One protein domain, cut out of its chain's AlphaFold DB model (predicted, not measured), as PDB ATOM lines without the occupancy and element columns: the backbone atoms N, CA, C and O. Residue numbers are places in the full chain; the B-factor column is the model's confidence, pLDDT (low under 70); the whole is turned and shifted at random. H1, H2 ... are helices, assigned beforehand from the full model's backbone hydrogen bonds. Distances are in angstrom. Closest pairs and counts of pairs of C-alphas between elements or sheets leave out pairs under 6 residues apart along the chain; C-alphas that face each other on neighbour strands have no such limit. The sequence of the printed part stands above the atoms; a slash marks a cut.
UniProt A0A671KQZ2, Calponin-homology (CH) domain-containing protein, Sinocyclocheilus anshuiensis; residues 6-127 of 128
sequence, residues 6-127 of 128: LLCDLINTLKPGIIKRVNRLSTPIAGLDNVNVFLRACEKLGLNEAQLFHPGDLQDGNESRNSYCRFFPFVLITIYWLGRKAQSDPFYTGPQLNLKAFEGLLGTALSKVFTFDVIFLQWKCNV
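AT A GLANCE: This is residues 6 to 127 of the 128 residues of the protein "Calponin-homology (CH) domain-containing protein" of Sinocyclocheilus anshuiensis (UniProt A0A671KQZ2). H3 runs through the middle, with H1 and H2 side by side on one side and H4 folded back along another. Residues 60 to 66 stick out. The printed part has 122 residues with five named helices, is all helix and compact, radius of gyration of the C-alphas 14.8 A, and spans 45 by 36 by 23 A.

HOW THE PARTS SIT: H1, residues 6 to 14, touches H2, residues 28 to 44, closest at C-alphas 8 and 38, 5.5 A. H3, residues 67 to 88, is close to H2 but not clearly touching. H3 and H4, residues 99 to 110, form a hairpin, closest at C-alphas 73 and 109, 6.2 A. H5, residues 116 to 126, is near H3. O i to N i+4 pairs within hydrogen-bond range are 16 of 18 in H3, 7 of 8 in H4, every one elsewhere.

IN THESE COORDINATES: H1 begins at C-alpha 6 (44.264, -38.400, 43.890); H5 ends at C-alpha 126 (33.147, -55.774, 62.818). H3 spans 32.4 A.

THE WHOLE: pLDDT is under 70 at residues 55 to 71 and 110 to 127.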
ATOM      1  N   LEU A   6      44.033 -38.697  42.471       86.94
ATOM      2  CA  LEU A   6      44.264 -38.400  43.890       86.94
ATOM      3  C   LEU A   6      44.184 -39.647  44.782       86.94
ATOM      4  O   LEU A   6      44.875 -39.717  45.793       86.94
ATOM      5  N   LEU A   7      43.367 -40.640  44.409       88.75
ATOM      6  CA  LEU A   7      43.293 -41.910  45.136       88.75
ATOM      7  C   LEU A   7      44.579 -42.720  44.948       88.75
ATOM      8  O   LEU A   7      45.093 -43.311  45.897       88.75
ATOM      9  N   CYS A   8      45.131 -42.703  43.735       90.75
ATOM     10  CA  CYS A   8      46.406 -43.346  43.455       90.75
ATOM     11  C   CYS A   8      47.573 -42.653  44.177       90.75
ATOM     12  O   CYS A   8      48.429 -43.321  44.760       90.75
ATOM     13  N   ASP A   9      47.585 -41.319  44.175       89.56
ATOM     14  CA  ASP A   9      48.600 -40.518  44.866       89.56
ATOM     15  C   ASP A   9      48.523 -40.722  46.394       89.56
ATOM     16  O   ASP A   9      49.557 -40.862  47.053       89.56
ATOM     17  N   LEU A  10      47.312 -40.847  46.958       89.62
ATOM     18  CA  LEU A  10      47.106 -41.210  48.364       89.62
ATOM     19  C   LEU A  10      47.759 -42.557  48.691       89.62
ATOM     20  O   LEU A  10      48.543 -42.645  49.632       89.62
ATOM     21  N   ILE A  11      47.488 -43.599  47.906       91.75
ATOM     22  CA  ILE A  11      48.087 -44.923  48.120       91.75
ATOM     23  C   ILE A  11      49.611 -44.866  48.080       91.75
ATOM     24  O   ILE A  11      50.263 -45.448  48.942       91.75
ATOM     25  N   ASN A  12      50.187 -44.159  47.109       91.56
ATOM     26  CA  ASN A  12      51.637 -44.014  47.014       91.56
ATOM     27  C   ASN A  12      52.226 -43.188  48.167       91.56
ATOM     28  O   ASN A  12      53.392 -43.371  48.502       91.56
ATOM     29  N   THR A  13      51.434 -42.322  48.798       89.00
ATOM     30  CA  THR A  13      51.832 -41.627  50.030       89.00
ATOM     31  C   THR A  13      51.864 -42.590  51.217       89.00
ATOM     32  O   THR A  13      52.785 -42.536  52.028       89.00
ATOM     33  N   LEU A  14      50.881 -43.489  51.315       86.00
ATOM     34  CA  LEU A  14      50.817 -44.491  52.383       86.00
ATOM     35  C   LEU A  14      51.910 -45.553  52.208       86.00
ATOM     36  O   LEU A  14      52.618 -45.892  53.152       86.00
ATOM     37  N   LYS A  15      52.087 -46.074  50.994       86.62
ATOM     38  CA  LYS A  15      53.154 -47.022  50.679       86.62
ATOM     39  C   LYS A  15      53.773 -46.694  49.320       86.62
ATOM     40  O   LYS A  15      53.205 -47.051  48.281       86.62
ATOM     41  N   PRO A  16      54.949 -46.039  49.321       89.62
ATOM     42  CA  PRO A  16      55.631 -45.637  48.101       89.62
ATOM     43  C   PRO A  16      55.846 -46.799  47.133       89.62
ATOM     44  O   PRO A  16      56.309 -47.876  47.508       89.62
ATOM     45  N   GLY A  17      55.517 -46.568  45.861       87.75
ATOM     46  CA  GLY A  17      55.799 -47.499  44.770       87.75
ATOM     47  C   GLY A  17      54.785 -48.629  44.570       87.75
ATOM     48  O   GLY A  17      55.004 -49.458  43.682       87.75
ATOM     49  N   ILE A  18      53.672 -48.675  45.318       91.56
ATOM     50  CA  ILE A  18      52.606 -49.659  45.054       91.56
ATOM     51  C   ILE A  18      51.955 -49.418  43.692       91.56
ATOM     52  O   ILE A  18      51.791 -50.363  42.912       91.56
ATOM     53  N   ILE A  19      51.591 -48.170  43.394       93.25
ATOM     54  CA  ILE A  19      51.000 -47.793  42.112       93.25
ATOM     55  C   ILE A  19      52.094 -47.186  41.241       93.25
ATOM     56  O   ILE A  19      52.517 -46.049  41.429       93.25
ATOM     57  N   LYS A  20      52.554 -47.966  40.261       90.25
ATOM     58  CA  LYS A  20      53.671 -47.581  39.384       90.25
ATOM     59  C   LYS A  20      53.283 -46.563  38.315       90.25
ATOM     60  O   LYS A  20      54.133 -45.806  37.858       90.25
ATOM     61  N   ARG A  21      52.027 -46.580  37.870       91.00
ATOM     62  CA  ARG A  21      51.532 -45.735  36.780       91.00
ATOM     63  C   ARG A  21      50.120 -45.268  37.094       91.00
ATOM     64  O   ARG A  21      49.284 -46.079  37.470       91.00
ATOM     65  N   VAL A  22      49.893 -43.975  36.897       90.38
ATOM     66  CA  VAL A  22      48.592 -43.318  37.040       90.38
ATOM     67  C   VAL A  22      48.205 -42.733  35.690       90.38
ATOM     68  O   VAL A  22      49.032 -42.099  35.024       90.38
ATOM     69  N   ASN A  23      46.969 -42.961  35.265       87.19
ATOM     70  CA  ASN A  23      46.449 -42.465  34.002       87.19
ATOM     71  C   ASN A  23      45.918 -41.034  34.179       87.19
ATOM     72  O   ASN A  23      44.917 -40.820  34.848       87.19
ATOM     73  N   ARG A  24      46.593 -40.036  33.605       89.25
ATOM     74  CA  ARG A  24      46.226 -38.611  33.757       89.25
ATOM     75  C   ARG A  24      45.403 -38.067  32.581       89.25
ATOM     76  O   ARG A  24      45.275 -36.858  32.430       89.25
ATOM     77  N   LEU A  25      44.888 -38.945  31.719       85.81
ATOM     78  CA  LEU A  25      44.020 -38.542  30.614       85.81
ATOM     79  C   LEU A  25      42.650 -38.119  31.153       85.81
ATOM     80  O   LEU A  25      42.059 -38.822  31.968       85.81
ATOM     81  N   SER A  26      42.092 -37.026  30.635       79.31
ATOM     82  CA  SER A  26      40.738 -36.559  30.972       79.31
ATOM     83  C   SER A  26      39.656 -37.373  30.252       79.31
ATOM     84  O   SER A  26      38.832 -36.827  29.523       79.31
ATOM     85  N   THR A  27      39.681 -38.699  30.407       81.50
ATOM     86  CA  THR A  27      38.683 -39.611  29.829       81.50
ATOM     87  C   THR A  27      38.018 -40.442  30.929       81.50
ATOM     88  O   THR A  27      38.697 -40.828  31.883       81.50
ATOM     89  N   PRO A  28      36.725 -40.796  30.801       76.50
ATOM     90  CA  PRO A  28      36.052 -41.656  31.781       76.50
ATOM     91  C   PRO A  28      36.753 -43.010  31.979       76.50
ATOM     92  O   PRO A  28      36.852 -43.530  33.089       76.50
ATOM     93  N   ILE A  29      37.311 -43.559  30.896       81.12
ATOM     94  CA  ILE A  29      38.049 -44.827  30.904       81.12
ATOM     95  C   ILE A  29      39.312 -44.714  31.770       81.12
ATOM     96  O   ILE A  29      39.593 -45.615  32.554       81.12
ATOM     97  N   ALA A  30      40.042 -43.596  31.685       84.81
ATOM     98  CA  ALA A  30      41.208 -43.342  32.532       84.81
ATOM     99  C   ALA A  30      40.842 -43.217  34.018       84.81
ATOM    100  O   ALA A  30      41.541 -43.767  34.866       84.81
ATOM    101  N   GLY A  31      39.723 -42.554  34.329       81.81
ATOM    102  CA  GLY A  31      39.211 -42.479  35.698       81.81
ATOM    103  C   GLY A  31      38.867 -43.857  36.267       81.81
ATOM    104  O   GLY A  31      39.257 -44.181  37.388       81.81
ATOM    105  N   LEU A  32      38.198 -44.701  35.475       81.62
ATOM    106  CA  LEU A  32      37.869 -46.075  35.866       81.62
ATOM    107  C   LEU A  32      39.126 -46.942  36.058       81.62
ATOM    108  O   LEU A  32      39.207 -47.696  37.026       81.62
ATOM    109  N   ASP A  33      40.117 -46.815  35.173       85.81
ATOM    110  CA  ASP A  33      41.405 -47.511  35.284       85.81
ATOM    111  C   ASP A  33      42.128 -47.147  36.592       85.81
ATOM    112  O   ASP A  33      42.524 -48.028  37.354       85.81
ATOM    113  N   ASN A  34      42.193 -45.856  36.930       88.56
ATOM    114  CA  ASN A  34      42.783 -45.403  38.191       88.56
ATOM    115  C   ASN A  34      42.039 -45.939  39.422       88.56
ATOM    116  O   ASN A  34      42.680 -46.336  40.394       88.56
ATOM    117  N   VAL A  35      40.702 -45.993  39.392       86.56
ATOM    118  CA  VAL A  35      39.906 -46.585  40.482       86.56
ATOM    119  C   VAL A  35      40.207 -48.080  40.634       86.56
ATOM    120  O   VAL A  35      40.443 -48.543  41.748       86.56
ATOM    121  N   ASN A  36      40.280 -48.830  39.533       87.25
ATOM    122  CA  ASN A  36      40.641 -50.251  39.566       87.25
ATOM    123  C   ASN A  36      42.050 -50.477  40.127       87.25
ATOM    124  O   ASN A  36      42.279 -51.393  40.920       87.25
ATOM    125  N   VAL A  37      43.006 -49.637  39.730       91.75
ATOM    126  CA  VAL A  37      44.382 -49.684  40.237       91.75
ATOM    127  C   VAL A  37      44.434 -49.347  41.731       91.75
ATOM    128  O   VAL A  37      45.152 -50.020  42.472       91.75
ATOM    129  N   PHE A  38      43.643 -48.373  42.188       90.94
ATOM    130  CA  PHE A  38      43.474 -48.053  43.606       90.94
ATOM    131  C   PHE A  38      42.932 -49.246  44.407       90.94
ATOM    132  O   PHE A  38      43.533 -49.620  45.412       90.94
ATOM    133  N   LEU A  39      41.857 -49.894  43.951       89.88
ATOM    134  CA  LEU A  39      41.258 -51.042  44.646       89.88
ATOM    135  C   LEU A  39      42.245 -52.212  44.774       89.88
ATOM    136  O   LEU A  39      42.463 -52.724  45.869       89.88
ATOM    137  N   ARG A  40      42.947 -52.554  43.688       91.00
ATOM    138  CA  ARG A  40      44.002 -53.587  43.706       91.00
ATOM    139  C   ARG A  40      45.164 -53.239  44.636       91.00
ATOM    140  O   ARG A  40      45.845 -54.119  45.157       91.00
ATOM    141  N   ALA A  41      45.462 -51.954  44.804       92.38
ATOM    142  CA  ALA A  41      46.480 -51.514  45.743       92.38
ATOM    143  C   ALA A  41      46.014 -51.649  47.197       92.38
ATOM    144  O   ALA A  41      46.789 -52.094  48.041       92.38
ATOM    145  N   CYS A  42      44.752 -51.323  47.469       91.31
ATOM    146  CA  CYS A  42      44.105 -51.537  48.758       91.31
ATOM    147  C   CYS A  42      44.133 -53.020  49.178       91.31
ATOM    148  O   CYS A  42      44.508 -53.315  50.314       91.31
ATOM    149  N   GLU A  43      43.866 -53.957  48.263       90.69
ATOM    150  CA  GLU A  43      44.020 -55.407  48.508       90.69
ATOM    151  C   GLU A  43      45.450 -55.773  48.920       90.69
ATOM    152  O   GLU A  43      45.673 -56.468  49.908       90.69
ATOM    153  N   LYS A  44      46.454 -55.248  48.204       90.00
ATOM    154  CA  LYS A  44      47.877 -55.473  48.525       90.00
ATOM    155  C   LYS A  44      48.296 -54.881  49.869       90.00
ATOM    156  O   LYS A  44      49.309 -55.300  50.428       90.00
ATOM    157  N   LEU A  45      47.553 -53.896  50.368       87.62
ATOM    158  CA  LEU A  45      47.717 -53.323  51.703       87.62
ATOM    159  C   LEU A  45      46.975 -54.132  52.781       87.62
ATOM    160  O   LEU A  45      47.078 -53.818  53.966       87.62
ATOM    161  N   GLY A  46      46.297 -55.215  52.395       86.31
ATOM    162  CA  GLY A  46      45.670 -56.169  53.303       86.31
ATOM    163  C   GLY A  46      44.249 -55.792  53.705       86.31
ATOM    164  O   GLY A  46      43.847 -56.129  54.825       86.31
ATOM    165  N   LEU A  47      43.535 -55.071  52.834       87.06
ATOM    166  CA  LEU A  47      42.081 -54.930  52.901       87.06
ATOM    167  C   LEU A  47      41.407 -56.162  52.291       87.06
ATOM    168  O   LEU A  47      41.863 -56.685  51.275       87.06
ATOM    169  N   ASN A  48      40.317 -56.600  52.914       81.81
ATOM    170  CA  ASN A  48      39.500 -57.707  52.426       81.81
ATOM    171  C   ASN A  48      38.527 -57.218  51.350       81.81
ATOM    172  O   ASN A  48      38.098 -56.067  51.381       81.81
ATOM    173  N   GLU A  49      38.095 -58.114  50.464       79.38
ATOM    174  CA  GLU A  49      37.137 -57.813  49.388       79.38
ATOM    175  C   GLU A  49      35.852 -57.138  49.904       79.38
ATOM    176  O   GLU A  49      35.399 -56.158  49.328       79.38
ATOM    177  N   ALA A  50      35.331 -57.558  51.064       76.56
ATOM    178  CA  ALA A  50      34.150 -56.952  51.696       76.56
ATOM    179  C   ALA A  50      34.338 -55.485  52.154       76.56
ATOM    180  O   ALA A  50      33.360 -54.806  52.468       76.56
ATOM    181  N   GLN A  51      35.581 -55.001  52.238       76.62
ATOM    182  CA  GLN A  51      35.932 -53.613  52.582       76.62
ATOM    183  C   GLN A  51      36.180 -52.750  51.333       76.62
ATOM    184  O   GLN A  51      36.387 -51.532  51.434       76.62
ATOM    185  N   LEU A  52      36.190 -53.386  50.164       80.50
ATOM    186  CA  LEU A  52      36.354 -52.765  48.863       80.50
ATOM    187  C   LEU A  52      34.989 -52.632  48.203       80.50
ATOM    188  O   LEU A  52      34.072 -53.409  48.444       80.50
ATOM    189  N   PHE A  53      34.856 -51.614  47.365       76.94
ATOM    190  CA  PHE A  53      33.684 -51.449  46.521       76.94
ATOM    191  C   PHE A  53      34.003 -51.943  45.118       76.94
ATOM    192  O   PHE A  53      35.127 -51.736  44.653       76.94
ATOM    193  N   HIS A  54      33.033 -52.525  44.412       70.38
ATOM    194  CA  HIS A  54      33.219 -52.811  42.997       70.38
ATOM    195  C   HIS A  54      32.667 -51.662  42.157       70.38
ATOM    196  O   HIS A  54      31.563 -51.168  42.401       70.38
ATOM    197  N   PRO A  55      33.384 -51.250  41.099       67.00
ATOM    198  CA  PRO A  55      32.863 -50.281  40.140       67.00
ATOM    199  C   PRO A  55      31.540 -50.711  39.481       67.00
ATOM    200  O   PRO A  55      30.807 -49.862  38.983       67.00
ATOM    201  N   GLY A  56      31.231 -52.015  39.478       63.31
ATOM    202  CA  GLY A  56      29.980 -52.576  38.959       63.31
ATOM    203  C   GLY A  56      28.795 -52.536  39.931       63.31
ATOM    204  O   GLY A  56      27.658 -52.556  39.470       63.31
ATOM    205  N   ASP A  57      29.022 -52.395  41.242       57.97
ATOM    206  CA  ASP A  57      27.964 -52.484  42.272       57.97
ATOM    207  C   ASP A  57      26.950 -51.324  42.207       57.97
ATOM    208  O   ASP A  57      25.906 -51.352  42.850       57.97
ATOM    209  N   LEU A  58      27.246 -50.284  41.421       52.59
ATOM    210  CA  LEU A  58      26.429 -49.074  41.264       52.59
ATOM    211  C   LEU A  58      25.778 -48.939  39.882       52.59
ATOM    212  O   LEU A  58      25.273 -47.861  39.525       52.59
ATOM    213  N   GLN A  59      25.814 -50.011  39.091       52.22
ATOM    214  CA  GLN A  59      25.327 -50.044  37.719       52.22
ATOM    215  C   GLN A  59      23.853 -50.471  37.640       52.22
ATOM    216  O   GLN A  59      23.484 -51.291  36.810       52.22
ATOM    217  N   ASP A  60      22.996 -49.888  38.484       45.94
ATOM    218  CA  ASP A  60      21.547 -50.047  38.346       45.94
ATOM    219  C   ASP A  60      20.993 -48.978  37.380       45.94
ATOM    220  O   ASP A  60      20.905 -47.781  37.680       45.94
ATOM    221  N   GLY A  61      20.695 -49.426  36.160       47.75
ATOM    222  CA  GLY A  61      19.657 -48.906  35.264       47.75
ATOM    223  C   GLY A  61      19.859 -47.589  34.508       47.75
ATOM    224  O   GLY A  61      19.445 -47.518  33.355       47.75
ATOM    225  N   ASN A  62      20.463 -46.545  35.083       45.09
ATOM    226  CA  ASN A  62      20.372 -45.203  34.483       45.09
ATOM    227  C   ASN A  62      21.747 -44.604  34.150       45.09
ATOM    228  O   ASN A  62      22.526 -44.253  35.041       45.09
ATOM    229  N   GLU A  63      21.999 -44.431  32.847       48.81
ATOM    230  CA  GLU A  63      23.160 -43.791  32.200       48.81
ATOM    231  C   GLU A  63      23.273 -42.272  32.485       48.81
ATOM    232  O   GLU A  63      23.522 -41.443  31.608       48.81
ATOM    233  N   SER A  64      23.068 -41.844  33.726       49.47
ATOM    234  CA  SER A  64      23.131 -40.436  34.108       49.47
ATOM    235  C   SER A  64      24.548 -40.049  34.527       49.47
ATOM    236  O   SER A  64      24.890 -40.168  35.694       49.47
ATOM    237  N   ARG A  65      25.346 -39.609  33.537       48.12
ATOM    238  CA  ARG A  65      26.463 -38.615  33.476       48.12
ATOM    239  C   ARG A  65      27.356 -38.301  34.703       48.12
ATOM    240  O   ARG A  65      28.210 -37.431  34.586       48.12
ATOM    241  N   ASN A  66      27.217 -38.959  35.849       51.81
ATOM    242  CA  ASN A  66      27.959 -38.664  37.070       51.81
ATOM    243  C   ASN A  66      28.097 -39.900  37.982       51.81
ATOM    244  O   ASN A  66      27.815 -39.865  39.183       51.81
ATOM    245  N   SER A  67      28.519 -41.024  37.394       55.81
ATOM    246  CA  SER A  67      28.763 -42.286  38.104       55.81
ATOM    247  C   SER A  67      29.748 -42.107  39.269       55.81
ATOM    248  O   SER A  67      29.568 -42.706  40.324       55.81
ATOM    249  N   TYR A  68      30.726 -41.204  39.128       59.03
ATOM    250  CA  TYR A  68      31.746 -40.884  40.136       59.03
ATOM    251  C   TYR A  68      31.182 -40.311  41.441       59.03
ATOM    252  O   TYR A  68      31.657 -40.677  42.518       59.03
ATOM    253  N   CYS A  69      30.126 -39.490  41.387       57.34
ATOM    254  CA  CYS A  69      29.473 -38.987  42.600       57.34
ATOM    255  C   CYS A  69      28.812 -40.098  43.427       57.34
ATOM    256  O   CYS A  69      28.769 -39.986  44.652       57.34
ATOM    257  N   ARG A  70      28.346 -41.186  42.793       61.44
ATOM    258  CA  ARG A  70      27.770 -42.337  43.508       61.44
ATOM    259  C   ARG A  70      28.830 -43.197  44.198       61.44
ATOM    260  O   ARG A  70      28.530 -43.779  45.231       61.44
ATOM    261  N   PHE A  71      30.066 -43.226  43.692       68.56
ATOM    262  CA  PHE A  71      31.177 -43.949  44.331       68.56
ATOM    263  C   PHE A  71      31.738 -43.233  45.562       68.56
ATOM    264  O   PHE A  71      32.380 -43.870  46.391       68.56
ATOM    265  N   PHE A  72      31.506 -41.926  45.708       72.81
ATOM    266  CA  PHE A  72      32.112 -41.122  46.771       72.81
ATOM    267  C   PHE A  72      31.934 -41.702  48.192       72.81
ATOM    268  O   PHE A  72      32.929 -41.803  48.908       72.81
ATOM    269  N   PRO A  73      30.740 -42.160  48.613       74.31
ATOM    270  CA  PRO A  73      30.547 -42.748  49.939       74.31
ATOM    271  C   PRO A  73      31.326 -44.056  50.124       74.31
ATOM    272  O   PRO A  73      31.910 -44.284  51.180       74.31
ATOM    273  N   PHE A  74      31.397 -44.885  49.083       77.88
ATOM    274  CA  PHE A  74      32.140 -46.143  49.096       77.88
ATOM    275  C   PHE A  74      33.655 -45.919  49.143       77.88
ATOM    276  O   PHE A  74      34.356 -46.560  49.921       77.88
ATOM    277  N   VAL A  75      34.151 -44.934  48.389       82.19
ATOM    278  CA  VAL A  75      35.549 -44.487  48.441       82.19
ATOM    279  C   VAL A  75      35.916 -44.025  49.851       82.19
ATOM    280  O   VAL A  75      36.972 -44.403  50.359       82.19
ATOM    281  N   LEU A  76      35.046 -43.253  50.514       83.25
ATOM    282  CA  LEU A  76      35.280 -42.837  51.898       83.25
ATOM    283  C   LEU A  76      35.368 -44.043  52.843       83.25
ATOM    284  O   LEU A  76      36.270 -44.087  53.677       83.25
ATOM    285  N   ILE A  77      34.485 -45.035  52.703       82.69
ATOM    286  CA  ILE A  77      34.524 -46.256  53.525       82.69
ATOM    287  C   ILE A  77      35.853 -46.995  53.340       82.69
ATOM    288  O   ILE A  77      36.495 -47.355  54.328       82.69
ATOM    289  N   THR A  78      36.313 -47.178  52.102       85.75
ATOM    290  CA  THR A  78      37.601 -47.836  51.841       85.75
ATOM    291  C   THR A  78      38.774 -47.048  52.435       85.75
ATOM    292  O   THR A  78      39.658 -47.644  53.048       85.75
ATOM    293  N   ILE A  79      38.772 -45.712  52.342       87.19
ATOM    294  CA  ILE A  79      39.803 -44.860  52.967       87.19
ATOM    295  C   ILE A  79      39.800 -45.011  54.495       87.19
ATOM    296  O   ILE A  79      40.869 -45.070  55.106       87.19
ATOM    297  N   TYR A  80      38.627 -45.115  55.123       87.38
ATOM    298  CA  TYR A  80      38.525 -45.351  56.564       87.38
ATOM    299  C   TYR A  80      39.178 -46.671  56.975       87.38
ATOM    300  O   TYR A  80      40.001 -46.694  57.893       87.38
ATOM    301  N   TRP A  81      38.870 -47.759  56.266       87.00
ATOM    302  CA  TRP A  81      39.477 -49.059  56.544       87.00
ATOM    303  C   TRP A  81      40.980 -49.061  56.303       87.00
ATOM    304  O   TRP A  81      41.727 -49.665  57.070       87.00
ATOM    305  N   LEU A  82      41.439 -48.332  55.291       88.62
ATOM    306  CA  LEU A  82      42.857 -48.159  55.029       88.62
ATOM    307  C   LEU A  82      43.562 -47.427  56.179       88.62
ATOM    308  O   LEU A  82      44.621 -47.859  56.627       88.62
ATOM    309  N   GLY A  83      42.938 -46.374  56.716       88.50
ATOM    310  CA  GLY A  83      43.420 -45.674  57.907       88.50
ATOM    311  C   GLY A  83      43.468 -46.577  59.142       88.50
ATOM    312  O   GLY A  83      44.462 -46.579  59.865       88.50
ATOM    313  N   ARG A  84      42.436 -47.403  59.356       87.50
ATOM    314  CA  ARG A  84      42.409 -48.414  60.429       87.50
ATOM    315  C   ARG A  84      43.535 -49.436  60.273       87.50
ATOM    316  O   ARG A  84      44.214 -49.741  61.250       87.50
ATOM    317  N   LYS A  85      43.751 -49.937  59.054       87.69
ATOM    318  CA  LYS A  85      44.809 -50.906  58.749       87.69
ATOM    319  C   LYS A  85      46.192 -50.312  59.007       87.69
ATOM    320  O   LYS A  85      46.998 -50.940  59.685       87.69
ATOM    321  N   ALA A  86      46.426 -49.087  58.543       88.00
ATOM    322  CA  ALA A  86      47.674 -48.360  58.755       88.00
ATOM    323  C   ALA A  86      47.972 -48.107  60.246       88.00
ATOM    324  O   ALA A  86      49.120 -48.205  60.662       88.00
ATOM    325  N   GLN A  87      46.952 -47.838  61.069       87.38
ATOM    326  CA  GLN A  87      47.120 -47.709  62.525       87.38
ATOM    327  C   GLN A  87      47.374 -49.042  63.232       87.38
ATOM    328  O   GLN A  87      48.034 -49.069  64.267       87.38
ATOM    329  N   SER A  88      46.828 -50.140  62.704       86.75
ATOM    330  CA  SER A  88      47.029 -51.478  63.270       86.75
ATOM    331  C   SER A  88      48.391 -52.091  62.937       86.75
ATOM    332  O   SER A  88      48.789 -53.052  63.589       86.75
ATOM    333  N   ASP A  89      49.087 -51.571  61.923       84.38
ATOM    334  CA  ASP A  89      50.403 -52.055  61.512       84.38
ATOM    335  C   ASP A  89      51.507 -51.394  62.363       84.38
ATOM    336  O   ASP A  89      51.763 -50.196  62.209       84.38
ATOM    337  N   PRO A  90      52.199 -52.142  63.247       85.69
ATOM    338  CA  PRO A  90      53.234 -51.584  64.116       85.69
ATOM    339  C   PRO A  90      54.481 -51.103  63.358       85.69
ATOM    340  O   PRO A  90      55.285 -50.363  63.924       85.69
ATOM    341  N   PHE A  91      54.663 -51.508  62.097       87.12
ATOM    342  CA  PHE A  91      55.800 -51.109  61.261       87.12
ATOM    343  C   PHE A  91      55.469 -49.952  60.313       87.12
ATOM    344  O   PHE A  91      56.351 -49.453  59.605       87.12
ATOM    345  N   TYR A  92      54.214 -49.505  60.288       86.38
ATOM    346  CA  TYR A  92      53.797 -48.402  59.445       86.38
ATOM    347  C   TYR A  92      54.237 -47.054  60.039       86.38
ATOM    348  O   TYR A  92      53.832 -46.652  61.126       86.38
ATOM    349  N   THR A  93      55.069 -46.334  59.287       86.06
ATOM    350  CA  THR A  93      55.668 -45.038  59.674       86.06
ATOM    351  C   THR A  93      55.136 -43.863  58.851       86.06
ATOM    352  O   THR A  93      55.617 -42.739  58.976       86.06
ATOM    353  N   GLY A  94      54.150 -44.117  57.986       84.69
ATOM    354  CA  GLY A  94      53.541 -43.102  57.135       84.69
ATOM    355  C   GLY A  94      52.511 -42.228  57.866       84.69
ATOM    356  O   GLY A  94      52.291 -42.364  59.074       84.69
ATOM    357  N   PRO A  95      51.842 -41.317  57.139       86.38
ATOM    358  CA  PRO A  95      50.831 -40.439  57.719       86.38
ATOM    359  C   PRO A  95      49.632 -41.230  58.250       86.38
ATOM    360  O   PRO A  95      49.201 -42.216  57.650       86.38
ATOM    361  N   GLN A  96      49.075 -40.758  59.365       86.38
ATOM    362  CA  GLN A  96      47.946 -41.385  60.047       86.38
ATOM    363  C   GLN A  96      46.645 -40.637  59.753       86.38
ATOM    364  O   GLN A  96      46.580 -39.409  59.841       86.38
ATOM    365  N   LEU A  97      45.584 -41.382  59.437       87.00
ATOM    366  CA  LEU A  97      44.250 -40.811  59.267       87.00
ATOM    367  C   LEU A  97      43.667 -40.438  60.637       87.00
ATOM    368  O   LEU A  97      43.638 -41.265  61.548       87.00
ATOM    369  N   ASN A  98      43.142 -39.221  60.785       86.56
ATOM    370  CA  ASN A  98      42.380 -38.857  61.978       86.56
ATOM    371  C   ASN A  98      40.999 -39.533  61.939       86.56
ATOM    372  O   ASN A  98      40.042 -38.971  61.402       86.56
ATOM    373  N   LEU A  99      40.906 -40.739  62.505       82.88
ATOM    374  CA  LEU A  99      39.692 -41.560  62.472       82.88
ATOM    375  C   LEU A  99      38.479 -40.840  63.058       82.88
ATOM    376  O   LEU A  99      37.417 -40.876  62.455       82.88
ATOM    377  N   LYS A 100      38.640 -40.117  64.171       80.62
ATOM    378  CA  LYS A 100      37.530 -39.421  64.836       80.62
ATOM    379  C   LYS A 100      36.927 -38.322  63.957       80.62
ATOM    380  O   LYS A 100      35.710 -38.190  63.867       80.62
ATOM    381  N   ALA A 101      37.774 -37.531  63.297       81.31
ATOM    382  CA  ALA A 101      37.307 -36.514  62.354       81.31
ATOM    383  C   ALA A 101      36.669 -37.157  61.109       81.31
ATOM    384  O   ALA A 101      35.656 -36.675  60.600       81.31
ATOM    385  N   PHE A 102      37.243 -38.268  60.645       84.19
ATOM    386  CA  PHE A 102      36.776 -38.976  59.461       84.19
ATOM    387  C   PHE A 102      35.446 -39.710  59.687       84.19
ATOM    388  O   PHE A 102      34.607 -39.734  58.792       84.19
ATOM    389  N   GLU A 103      35.196 -40.239  60.886       80.25
ATOM    390  CA  GLU A 103      33.909 -40.824  61.284       80.25
ATOM    391  C   GLU A 103      32.776 -39.793  61.225       80.25
ATOM    392  O   GLU A 103      31.698 -40.096  60.718       80.25
ATOM    393  N   GLY A 104      33.027 -38.547  61.644       78.44
ATOM    394  CA  GLY A 104      32.059 -37.453  61.490       78.44
ATOM    395  C   GLY A 104      31.758 -37.120  60.021       78.44
ATOM    396  O   GLY A 104      30.600 -36.894  59.647       78.44
ATOM    397  N   LEU A 105      32.785 -37.149  59.162       79.62
ATOM    398  CA  LEU A 105      32.629 -36.962  57.717       79.62
ATOM    399  C   LEU A 105      31.847 -38.121  57.078       79.62
ATOM    400  O   LEU A 105      30.944 -37.874  56.280       79.62
ATOM    401  N   LEU A 106      32.150 -39.364  57.460       79.44
ATOM    402  CA  LEU A 106      31.427 -40.557  57.024       79.44
ATOM    403  C   LEU A 106      29.964 -40.507  57.447       79.44
ATOM    404  O   LEU A 106      29.099 -40.726  56.609       79.44
ATOM    405  N   GLY A 107      29.674 -40.160  58.702       76.12
ATOM    406  CA  GLY A 107      28.300 -40.003  59.180       76.12
ATOM    407  C   GLY A 107      27.527 -38.982  58.347       76.12
ATOM    408  O   GLY A 107      26.409 -39.249  57.911       76.12
ATOM    409  N   THR A 108      28.157 -37.853  58.019       77.50
ATOM    410  CA  THR A 108      27.552 -36.822  57.164       77.50
ATOM    411  C   THR A 108      27.339 -37.310  55.726       77.50
ATOM    412  O   THR A 108      26.273 -37.083  55.154       77.50
ATOM    413  N   ALA A 109      28.319 -37.995  55.132       72.75
ATOM    414  CA  ALA A 109      28.242 -38.498  53.760       72.75
ATOM    415  C   ALA A 109      27.233 -39.649  53.608       72.75
ATOM    416  O   ALA A 109      26.463 -39.672  52.649       72.75
ATOM    417  N   LEU A 110      27.203 -40.571  54.572       69.19
ATOM    418  CA  LEU A 110      26.331 -41.746  54.575       69.19
ATOM    419  C   LEU A 110      24.898 -41.412  54.995       69.19
ATOM    420  O   LEU A 110      23.975 -42.047  54.491       69.19
ATOM    421  N   SER A 111      24.688 -40.348  55.786       69.06
ATOM    422  CA  SER A 111      23.343 -39.831  56.104       69.06
ATOM    423  C   SER A 111      22.468 -39.548  54.886       69.06
ATOM    424  O   SER A 111      21.246 -39.610  54.978       69.06
ATOM    425  N   LYS A 112      23.089 -39.289  53.734       60.16
ATOM    426  CA  LYS A 112      22.408 -38.988  52.472       60.16
ATOM    427  C   LYS A 112      22.234 -40.206  51.558       60.16
ATOM    428  O   LYS A 112      21.583 -40.085  50.528       60.16
ATOM    429  N   VAL A 113      22.845 -41.341  51.900       58.62
ATOM    430  CA  VAL A 113      23.013 -42.507  51.013       58.62
ATOM    431  C   VAL A 113      22.416 -43.782  51.612       58.62
ATOM    432  O   VAL A 113      22.296 -44.760  50.886       58.62
ATOM    433  N   PHE A 114      22.008 -43.770  52.891       52.28
ATOM    434  CA  PHE A 114      21.515 -44.928  53.647       52.28
ATOM    435  C   PHE A 114      20.532 -45.822  52.875       52.28
ATOM    436  O   PHE A 114      19.313 -45.690  52.946       52.28
ATOM    437  N   THR A 115      21.109 -46.805  52.200       52.22
ATOM    438  CA  THR A 115      20.517 -48.092  51.872       52.22
ATOM    439  C   THR A 115      21.051 -49.076  52.913       52.22
ATOM    440  O   THR A 115      22.204 -48.975  53.345       52.22
ATOM    441  N   PHE A 116      20.191 -49.981  53.379       51.72
ATOM    442  CA  PHE A 116      20.461 -50.930  54.469       51.72
ATOM    443  C   PHE A 116      21.757 -51.747  54.275       51.72
ATOM    444  O   PHE A 116      22.385 -52.149  55.258       51.72
ATOM    445  N   ASP A 117      22.199 -51.929  53.032       54.97
ATOM    446  CA  ASP A 117      23.357 -52.745  52.664       54.97
ATOM    447  C   ASP A 117      24.689 -52.214  53.206       54.97
ATOM    448  O   ASP A 117      25.536 -52.993  53.643       54.97
ATOM    449  N   VAL A 118      24.874 -50.890  53.266       56.06
ATOM    450  CA  VAL A 118      26.137 -50.296  53.748       56.06
ATOM    451  C   VAL A 118      26.318 -50.517  55.252       56.06
ATOM    452  O   VAL A 118      27.414 -50.843  55.712       56.06
ATOM    453  N   ILE A 119      25.233 -50.390  56.020       58.81
ATOM    454  CA  ILE A 119      25.238 -50.650  57.465       58.81
ATOM    455  C   ILE A 119      25.496 -52.139  57.718       58.81
ATOM    456  O   ILE A 119      26.281 -52.495  58.597       58.81
ATOM    457  N   PHE A 120      24.881 -53.017  56.924       58.78
ATOM    458  CA  PHE A 120      25.060 -54.459  57.060       58.78
ATOM    459  C   PHE A 120      26.487 -54.915  56.708       58.78
ATOM    460  O   PHE A 120      27.051 -55.755  57.411       58.78
ATOM    461  N   LEU A 121      27.115 -54.323  55.686       55.22
ATOM    462  CA  LEU A 121      28.527 -54.549  55.346       55.22
ATOM    463  C   LEU A 121      29.474 -54.079  56.462       55.22
ATOM    464  O   LEU A 121      30.402 -54.808  56.826       55.22
ATOM    465  N   GLN A 122      29.220 -52.907  57.056       57.16
ATOM    466  CA  GLN A 122      29.983 -52.428  58.217       57.16
ATOM    467  C   GLN A 122      29.811 -53.326  59.448       57.16
ATOM    468  O   GLN A 122      30.779 -53.552  60.178       57.16
ATOM    469  N   TRP A 123      28.605 -53.853  59.674       57.72
ATOM    470  CA  TRP A 123      28.339 -54.789  60.763       57.72
ATOM    471  C   TRP A 123      29.064 -56.121  60.543       57.72
ATOM    472  O   TRP A 123      29.795 -56.561  61.426       57.72
ATOM    473  N   LYS A 124      28.979 -56.710  59.342       50.31
ATOM    474  CA  LYS A 124      29.725 -57.932  58.992       50.31
ATOM    475  C   LYS A 124      31.236 -57.783  59.195       50.31
ATOM    476  O   LYS A 124      31.855 -58.689  59.738       50.31
ATOM    477  N   CYS A 125      31.819 -56.644  58.819       55.47
ATOM    478  CA  CYS A 125      33.257 -56.405  58.987       55.47
ATOM    479  C   CYS A 125      33.708 -56.205  60.446       55.47
ATOM    480  O   CYS A 125      34.899 -56.306  60.707       55.47
ATOM    481  N   ASN A 126      32.809 -55.892  61.389       48.59
ATOM    482  CA  ASN A 126      33.147 -55.774  62.818       48.59
ATOM    483  C   ASN A 126      32.929 -57.075  63.610       48.59
ATOM    484  O   ASN A 126      33.301 -57.131  64.779       48.59
ATOM    485  N   VAL A 127      32.301 -58.093  63.010       48.84
ATOM    486  CA  VAL A 127      31.962 -59.365  63.678       48.84
ATOM    487  C   VAL A 127      32.867 -60.528  63.223       48.84
ATOM    488  O   VAL A 127      32.725 -61.641  63.718       48.84
TER     489      VAL A 127